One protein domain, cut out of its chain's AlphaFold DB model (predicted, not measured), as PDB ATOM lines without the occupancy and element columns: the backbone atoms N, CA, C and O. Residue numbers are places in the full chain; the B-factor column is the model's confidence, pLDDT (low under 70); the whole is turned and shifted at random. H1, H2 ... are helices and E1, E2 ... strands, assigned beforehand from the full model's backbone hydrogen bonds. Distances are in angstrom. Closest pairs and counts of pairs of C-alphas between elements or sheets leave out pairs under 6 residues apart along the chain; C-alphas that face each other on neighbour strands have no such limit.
ATOM      1  N   VAL A  57      36.356  35.630 -26.488       41.09
ATOM      2  CA  VAL A  57      35.553  36.661 -27.119       41.09
ATOM      3  C   VAL A  57      36.481  37.858 -27.247       41.09
ATOM      4  O   VAL A  57      37.001  38.356 -26.250       41.09
ATOM      5  N   GLY A  58      36.728  38.303 -28.475       37.62
ATOM      6  CA  GLY A  58      37.422  39.566 -28.693       37.62
ATOM      7  C   GLY A  58      36.517  40.734 -28.317       37.62
ATOM      8  O   GLY A  58      35.326  40.720 -28.647       37.62
ATOM      9  N   ILE A  59      37.066  41.751 -27.654       43.34
ATOM     10  CA  ILE A  59      36.381  43.036 -27.533       43.34
ATOM     11  C   ILE A  59      36.464  43.687 -28.924       43.34
ATOM     12  O   ILE A  59      37.526  44.054 -29.406       43.34
ATOM     13  N   SER A  60      35.338  43.727 -29.631       37.34
ATOM     14  CA  SER A  60      35.216  44.268 -30.991       37.34
ATOM     15  C   SER A  60      34.065  45.272 -31.029       37.34
ATOM     16  O   SER A  60      33.157  45.204 -30.198       37.34
ATOM     17  N   ALA A  61      34.047  46.173 -32.019       37.88
ATOM     18  CA  ALA A  61      32.922  47.084 -32.278       37.88
ATOM     19  C   ALA A  61      31.565  46.341 -32.349       37.88
ATOM     20  O   ALA A  61      30.513  46.885 -31.990       37.88
ATOM     21  N   CYS A  62      31.615  45.056 -32.719       37.97
ATOM     22  CA  CYS A  62      30.548  44.077 -32.563       37.97
ATOM     23  C   CYS A  62      30.779  43.212 -31.313       37.97
ATOM     24  O   CYS A  62      31.139  42.040 -31.418       37.97
ATOM     25  N   VAL A  63      30.549  43.770 -30.123       41.06
ATOM     26  CA  VAL A  63      30.388  42.975 -28.895       41.06
ATOM     27  C   VAL A  63      29.328  41.892 -29.184       41.06
ATOM     28  O   VAL A  63      28.217  42.269 -29.574       41.06
ATOM     29  N   PRO A  64      29.624  40.577 -29.080       37.56
ATOM     30  CA  PRO A  64      28.742  39.548 -29.631       37.56
ATOM     31  C   PRO A  64      27.328  39.619 -29.056       37.56
ATOM     32  O   PRO A  64      27.135  39.782 -27.854       37.56
ATOM     33  N   ALA A  65      26.326  39.452 -29.920       38.19
ATOM     34  CA  ALA A  65      24.912  39.443 -29.543       38.19
ATOM     35  C   ALA A  65      24.496  38.216 -28.703       38.19
ATOM     36  O   ALA A  65      23.392  38.196 -28.168       38.19
ATOM     37  N   ALA A  66      25.363  37.210 -28.567       36.22
ATOM     38  CA  ALA A  66      25.084  35.972 -27.847       36.22
ATOM     39  C   ALA A  66      25.855  35.935 -26.521       36.22
ATOM     40  O   ALA A  66      26.907  35.314 -26.396       36.22
ATOM     41  N   PHE A  67      25.321  36.647 -25.536       43.50
ATOM     42  CA  PHE A  67      25.556  36.363 -24.125       43.50
ATOM     43  C   PHE A  67      24.311  35.609 -23.632       43.50
ATOM     44  O   PHE A  67      23.209  36.000 -24.009       43.50
ATOM     45  N   ASP A  68      24.449  34.587 -22.777       42.97
ATOM     46  CA  ASP A  68      23.296  33.810 -22.249       42.97
ATOM     47  C   ASP A  68      22.231  34.684 -21.551       42.97
ATOM     48  O   ASP A  68      21.081  34.287 -21.406       42.97
ATOM     49  N   ALA A  69      22.614  35.911 -21.180       44.06
ATOM     50  CA  ALA A  69      21.723  37.061 -21.081       44.06
ATOM     51  C   ALA A  69      22.402  38.223 -21.825       44.06
ATOM     52  O   ALA A  69      23.588  38.458 -21.564       44.06
ATOM     53  N   PRO A  70      21.729  38.932 -22.749       59.97
ATOM     54  CA  PRO A  70      22.353  39.983 -23.550       59.97
ATOM     55  C   PRO A  70      23.031  41.010 -22.636       59.97
ATOM     56  O   PRO A  70      22.407  41.471 -21.682       59.97
ATOM     57  N   LEU A  71      24.292  41.382 -22.918       63.41
ATOM     58  CA  LEU A  71      24.941  42.475 -22.183       63.41
ATOM     59  C   LEU A  71      24.006  43.681 -22.165       63.41
ATOM     60  O   LEU A  71      23.489  44.095 -23.215       63.41
ATOM     61  N   ALA A  72      23.807  44.220 -20.967       74.19
ATOM     62  CA  ALA A  72      22.981  45.389 -20.779       74.19
ATOM     63  C   ALA A  72      23.542  46.566 -21.608       74.19
ATOM     64  O   ALA A  72      24.755  46.619 -21.857       74.19
ATOM     65  N   PRO A  73      22.689  47.498 -22.069       78.50
ATOM     66  CA  PRO A  73      23.084  48.551 -23.007       78.50
ATOM     67  C   PRO A  73      24.331  49.340 -22.582       78.50
ATOM     68  O   PRO A  73      25.206  49.596 -23.408       78.50
ATOM     69  N   HIS A  74      24.474  49.625 -21.287       80.94
ATOM     70  CA  HIS A  74      25.630  50.327 -20.725       80.94
ATOM     71  C   HIS A  74      26.949  49.558 -20.892       80.94
ATOM     72  O   HIS A  74      27.927  50.121 -21.376       80.94
ATOM     73  N   HIS A  75      26.978  48.250 -20.607       80.19
ATOM     74  CA  HIS A  75      28.175  47.426 -20.816       80.19
ATOM     75  C   HIS A  75      28.587  47.373 -22.290       80.19
ATOM     76  O   HIS A  75      29.774  47.291 -22.595       80.19
ATOM     77  N   LYS A  76      27.625  47.428 -23.220       81.12
ATOM     78  CA  LYS A  76      27.923  47.496 -24.658       81.12
ATOM     79  C   LYS A  76      28.516  48.850 -25.047       81.12
ATOM     80  O   LYS A  76      29.458  48.874 -25.832       81.12
ATOM     81  N   ALA A  77      27.988  49.948 -24.507       84.81
ATOM     82  CA  ALA A  77      28.505  51.292 -24.767       84.81
ATOM     83  C   ALA A  77      29.951  51.439 -24.263       84.81
ATOM     84  O   ALA A  77      30.844  51.750 -25.051       84.81
ATOM     85  N   ILE A  78      30.200  51.104 -22.992       88.12
ATOM     86  CA  ILE A  78      31.547  51.157 -22.406       88.12
ATOM     87  C   ILE A  78      32.470  50.124 -23.059       88.12
ATOM     88  O   ILE A  78      33.614  50.428 -23.370       88.12
ATOM     89  N   GLY A  79      31.977  48.917 -23.346       87.00
ATOM     90  CA  GLY A  79      32.765  47.880 -24.010       87.00
ATOM     91  C   GLY A  79      33.252  48.287 -25.399       87.00
ATOM     92  O   GLY A  79      34.397  48.013 -25.741       87.00
ATOM     93  N   ARG A  80      32.426  48.996 -26.181       86.19
ATOM     94  CA  ARG A  80      32.850  49.571 -27.467       86.19
ATOM     95  C   ARG A  80      33.934  50.628 -27.289       86.19
ATOM     96  O   ARG A  80      34.876  50.635 -28.068       86.19
ATOM     97  N   TRP A  81      33.819  51.476 -26.270       90.25
ATOM     98  CA  TRP A  81      34.853  52.456 -25.938       90.25
ATOM     99  C   TRP A  81      36.163  51.801 -25.476       90.25
ATOM    100  O   TRP A  81      37.242  52.246 -25.849       90.25
ATOM    101  N   VAL A  82      36.106  50.704 -24.719       88.12
ATOM    102  CA  VAL A  82      37.312  49.938 -24.365       88.12
ATOM    103  C   VAL A  82      37.936  49.303 -25.610       88.12
ATOM    104  O   VAL A  82      39.150  49.362 -25.777       88.12
ATOM    105  N   ALA A  83      37.113  48.787 -26.531       84.75
ATOM    106  CA  ALA A  83      37.570  48.202 -27.793       84.75
ATOM    107  C   ALA A  83      38.423  49.169 -28.628       84.75
ATOM    108  O   ALA A  83      39.398  48.750 -29.243       84.75
ATOM    109  N   THR A  84      38.071  50.463 -28.663       84.06
ATOM    110  CA  THR A  84      38.819  51.462 -29.448       84.06
ATOM    111  C   THR A  84      40.198  51.771 -28.866       84.06
ATOM    112  O   THR A  84      41.029  52.357 -29.557       84.06
ATOM    113  N   ARG A  85      40.461  51.372 -27.615       81.75
ATOM    114  CA  ARG A  85      41.728  51.596 -26.904       81.75
ATOM    115  C   ARG A  85      42.655  50.382 -26.930       81.75
ATOM    116  O   ARG A  85      43.813  50.496 -26.534       81.75
ATOM    117  N   GLU A  86      42.179  49.227 -27.393       81.19
ATOM    118  CA  GLU A  86      43.016  48.039 -27.527       81.19
ATOM    119  C   GLU A  86      43.840  48.099 -28.821       81.19
ATOM    120  O   GLU A  86      43.308  48.097 -29.928       81.19
ATOM    121  N   ALA A  87      45.169  48.107 -28.686       66.38
ATOM    122  CA  ALA A  87      46.081  48.096 -29.833       66.38
ATOM    123  C   ALA A  87      46.126  46.736 -30.559       66.38
ATOM    124  O   ALA A  87      46.527  46.652 -31.718       66.38
ATOM    125  N   THR A  88      45.739  45.657 -29.877       65.25
ATOM    126  CA  THR A  88      45.818  44.280 -30.378       65.25
ATOM    127  C   THR A  88      44.599  43.496 -29.924       65.25
ATOM    128  O   THR A  88      44.332  43.453 -28.722       65.25
ATOM    129  N   ALA A  89      43.920  42.834 -30.863       63.44
ATOM    130  CA  ALA A  89      42.753  42.004 -30.583       63.44
ATOM    131  C   ALA A  89      43.121  40.833 -29.654       63.44
ATOM    132  O   ALA A  89      43.656  39.817 -30.100       63.44
ATOM    133  N   HIS A  90      42.840  40.982 -28.358       66.00
ATOM    134  CA  HIS A  90      42.965  39.911 -27.374       66.00
ATOM    135  C   HIS A  90      41.665  39.108 -27.313       66.00
ATOM    136  O   HIS A  90      40.568  39.662 -27.341       66.00
ATOM    137  N   GLY A  91      41.777  37.782 -27.238       67.69
ATOM    138  CA  GLY A  91      40.631  36.917 -26.983       67.69
ATOM    139  C   GLY A  91      40.420  36.755 -25.480       67.69
ATOM    140  O   GLY A  91      41.258  36.149 -24.824       67.69
ATOM    141  N   TYR A  92      39.296  37.228 -24.950       68.50
ATOM    142  CA  TYR A  92      38.952  37.140 -23.527       68.50
ATOM    143  C   TYR A  92      37.835  36.142 -23.278       68.50
ATOM    144  O   TYR A  92      36.827  36.181 -23.971       68.50
ATOM    145  N   THR A  93      37.887  35.302 -22.250       67.75
ATOM    146  CA  THR A  93      36.652  34.615 -21.836       67.75
ATOM    147  C   THR A  93      35.572  35.638 -21.446       67.75
ATOM    148  O   THR A  93      35.853  36.791 -21.126       67.75
ATOM    149  N   ARG A  94      34.294  35.249 -21.459       67.31
ATOM    150  CA  ARG A  94      33.168  36.160 -21.165       67.31
ATOM    151  C   ARG A  94      33.329  36.950 -19.856       67.31
ATOM    152  O   ARG A  94      33.044  38.147 -19.811       67.31
ATOM    153  N   HIS A  95      33.766  36.276 -18.794       71.25
ATOM    154  CA  HIS A  95      34.014  36.903 -17.496       71.25
ATOM    155  C   HIS A  95      35.240  37.816 -17.527       71.25
ATOM    156  O   HIS A  95      35.219  38.882 -16.914       71.25
ATOM    157  N   GLU A  96      36.280  37.432 -18.268       76.69
ATOM    158  CA  GLU A  96      37.464  38.267 -18.466       76.69
ATOM    159  C   GLU A  96      37.127  39.542 -19.233       76.69
ATOM    160  O   GLU A  96      37.547  40.605 -18.798       76.69
ATOM    161  N   ALA A  97      36.314  39.466 -20.292       76.81
ATOM    162  CA  ALA A  97      35.899  40.630 -21.070       76.81
ATOM    163  C   ALA A  97      35.130  41.631 -20.198       76.81
ATOM    164  O   ALA A  97      35.457  42.813 -20.176       76.81
ATOM    165  N   ARG A  98      34.146  41.157 -19.418       80.12
ATOM    166  CA  ARG A  98      33.398  42.013 -18.485       80.12
ATOM    167  C   ARG A  98      34.327  42.679 -17.471       80.12
ATOM    168  O   ARG A  98      34.307  43.896 -17.325       80.12
ATOM    169  N   ARG A  99      35.171  41.883 -16.811       82.69
ATOM    170  CA  ARG A  99      36.101  42.376 -15.792       82.69
ATOM    171  C   ARG A  99      37.131  43.338 -16.381       82.69
ATOM    172  O   ARG A  99      37.541  44.272 -15.704       82.69
ATOM    173  N   HIS A 100      37.566  43.105 -17.617       85.06
ATOM    174  CA  HIS A 100      38.465  43.994 -18.337       85.06
ATOM    175  C   HIS A 100      37.783  45.335 -18.627       85.06
ATOM    176  O   HIS A 100      38.346  46.368 -18.288       85.06
ATOM    177  N   ILE A 101      36.550  45.327 -19.148       86.62
ATOM    178  CA  ILE A 101      35.782  46.552 -19.418       86.62
ATOM    179  C   ILE A 101      35.616  47.390 -18.143       86.62
ATOM    180  O   ILE A 101      35.948  48.575 -18.143       86.62
ATOM    181  N   GLU A 102      35.153  46.768 -17.055       87.31
ATOM    182  CA  GLU A 102      34.951  47.430 -15.760       87.31
ATOM    183  C   GLU A 102      36.266  48.010 -15.212       87.31
ATOM    184  O   GLU A 102      36.319  49.172 -14.814       87.31
ATOM    185  N   ARG A 103      37.361  47.237 -15.236       90.56
ATOM    186  CA  ARG A 103      38.674  47.696 -14.754       90.56
ATOM    187  C   ARG A 103      39.240  48.842 -15.578       90.56
ATOM    188  O   ARG A 103      39.750  49.792 -14.997       90.56
ATOM    189  N   THR A 104      39.177  48.746 -16.903       91.56
ATOM    190  CA  THR A 104      39.721  49.769 -17.801       91.56
ATOM    191  C   THR A 104      38.966  51.084 -17.631       91.56
ATOM    192  O   THR A 104      39.593  52.136 -17.518       91.56
ATOM    193  N   PHE A 105      37.634  51.032 -17.535       92.06
ATOM    194  CA  PHE A 105      36.824  52.220 -17.269       92.06
ATOM    195  C   PHE A 105      37.105  52.811 -15.881       92.06
ATOM    196  O   PHE A 105      37.427  53.994 -15.779       92.06
ATOM    197  N   ASN A 106      37.075  51.990 -14.825       93.25
ATOM    198  CA  ASN A 106      37.332  52.454 -13.459       93.25
ATOM    199  C   ASN A 106      38.738  53.046 -13.310       93.25
ATOM    200  O   ASN A 106      38.900  54.071 -12.659       93.25
ATOM    201  N   SER A 107      39.750  52.452 -13.946       95.56
ATOM    202  CA  SER A 107      41.111  52.999 -13.938       95.56
ATOM    203  C   SER A 107      41.171  54.384 -14.582       95.56
ATOM    204  O   SER A 107      41.847  55.258 -14.051       95.56
ATOM    205  N   ALA A 108      40.464  54.600 -15.696       95.88
ATOM    206  CA  ALA A 108      40.431  55.899 -16.369       95.88
ATOM    207  C   ALA A 108      39.704  56.970 -15.538       95.88
ATOM    208  O   ALA A 108      40.118  58.128 -15.533       95.88
ATOM    209  N   VAL A 109      38.643  56.585 -14.820       96.19
ATOM    210  CA  VAL A 109      37.947  57.463 -13.866       96.19
ATOM    211  C   VAL A 109      38.867  57.846 -12.711       96.19
ATOM    212  O   VAL A 109      39.037  59.033 -12.443       96.19
ATOM    213  N   LEU A 110      39.489  56.859 -12.058       95.94
ATOM    214  CA  LEU A 110      40.390  57.092 -10.927       95.94
ATOM    215  C   LEU A 110      41.588  57.959 -11.324       95.94
ATOM    216  O   LEU A 110      41.986  58.833 -10.568       95.94
ATOM    217  N   GLU A 111      42.136  57.754 -12.523       96.69
ATOM    218  CA  GLU A 111      43.203  58.600 -13.062       96.69
ATOM    219  C   GLU A 111      42.730  60.045 -13.281       96.69
ATOM    220  O   GLU A 111      43.442  60.985 -12.935       96.69
ATOM    221  N   ALA A 112      41.527  60.244 -13.830       96.56
ATOM    222  CA  ALA A 112      40.988  61.582 -14.071       96.56
ATOM    223  C   ALA A 112      40.752  62.360 -12.763       96.56
ATOM    224  O   ALA A 112      41.097  63.543 -12.680       96.56
ATOM    225  N   LEU A 113      40.206  61.685 -11.748       96.12
ATOM    226  CA  LEU A 113      39.864  62.258 -10.442       96.12
ATOM    227  C   LEU A 113      41.028  62.248  -9.435       96.12
ATOM    228  O   LEU A 113      40.868  62.711  -8.311       96.12
ATOM    229  N   ALA A 114      42.204  61.749  -9.818       94.75
ATOM    230  CA  ALA A 114      43.341  61.620  -8.913       94.75
ATOM    231  C   ALA A 114      43.759  62.963  -8.281       94.75
ATOM    232  O   ALA A 114      43.869  63.988  -8.963       94.75
ATOM    233  N   GLY A 115      44.066  62.929  -6.981       92.62
ATOM    234  CA  GLY A 115      44.584  64.080  -6.234       92.62
ATOM    235  C   GLY A 115      43.545  65.161  -5.927       92.62
ATOM    236  O   GLY A 115      43.922  66.320  -5.785       92.62
TER     237      GLY A 115
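Overview. This is residues 57 to 115 of the 375 residues of an uncharacterized protein of Novosphingobium sp. ST904 (UniProt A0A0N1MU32). Two helices cross nearly at right angles, the short H1 over the first part of the long H2, whose far end, with residues 106 to 115, sticks out free as an arm. Before H1, residues 57 to 72 make a long loop with no named element, and its first residues, 57 to 58, pair with the short strand E1. The printed part has 59 residues, with H1, E1 and H2 in that order along the chain, and is mostly helix. It is compact, with a radius of gyration of the C-alphas of 11.8 A, yet elongated in outline, spanning 40 by 24 by 17 A.

Arrangement. Start at residues 57 to 58, which pair antiparallel with residues 91 to 92 of E1, the strand of residues 91 to 93; E1 pairs with no named strand. Go on to H1, residues 73 to 83, which is apart from E1. H1 touches H2, residues 94 to 113, and their lines are about perpendicular at 78 degrees. Look for their closest C-alphas at Gly 79 and Ile 101, 5.7 A apart; H2 touches H1 with residues 98 to 105 alone. E1 and H2 meet only through their link. In H1 and H2 every O i to N i+4 pair is within hydrogen-bond range.

Along the chain. Find C-alpha 73 at (23.084, 48.551, -23.007); from there H1 runs 15.3 A to Ala 83. E1 runs 6.9 A from Gly 91 to Thr 93. H2 begins at C-alpha 94, at (33.168, 36.160, -21.165), and runs 29.0 A to C-alpha 113, at (39.864, 62.258, -10.442).

Size, cuts and confidence. The two C-alphas farthest apart are those of Ala 66 and Gly 115, 40.5 A. The printed part has no cut. The link from H1 to E1 is short, with 7 residues, and that from E1 to H2 is tight. In the B-factor column you will find pLDDT under 70 at residues 57 to 71 and 87 to 94; the mean of the printed part of this model is 72.9.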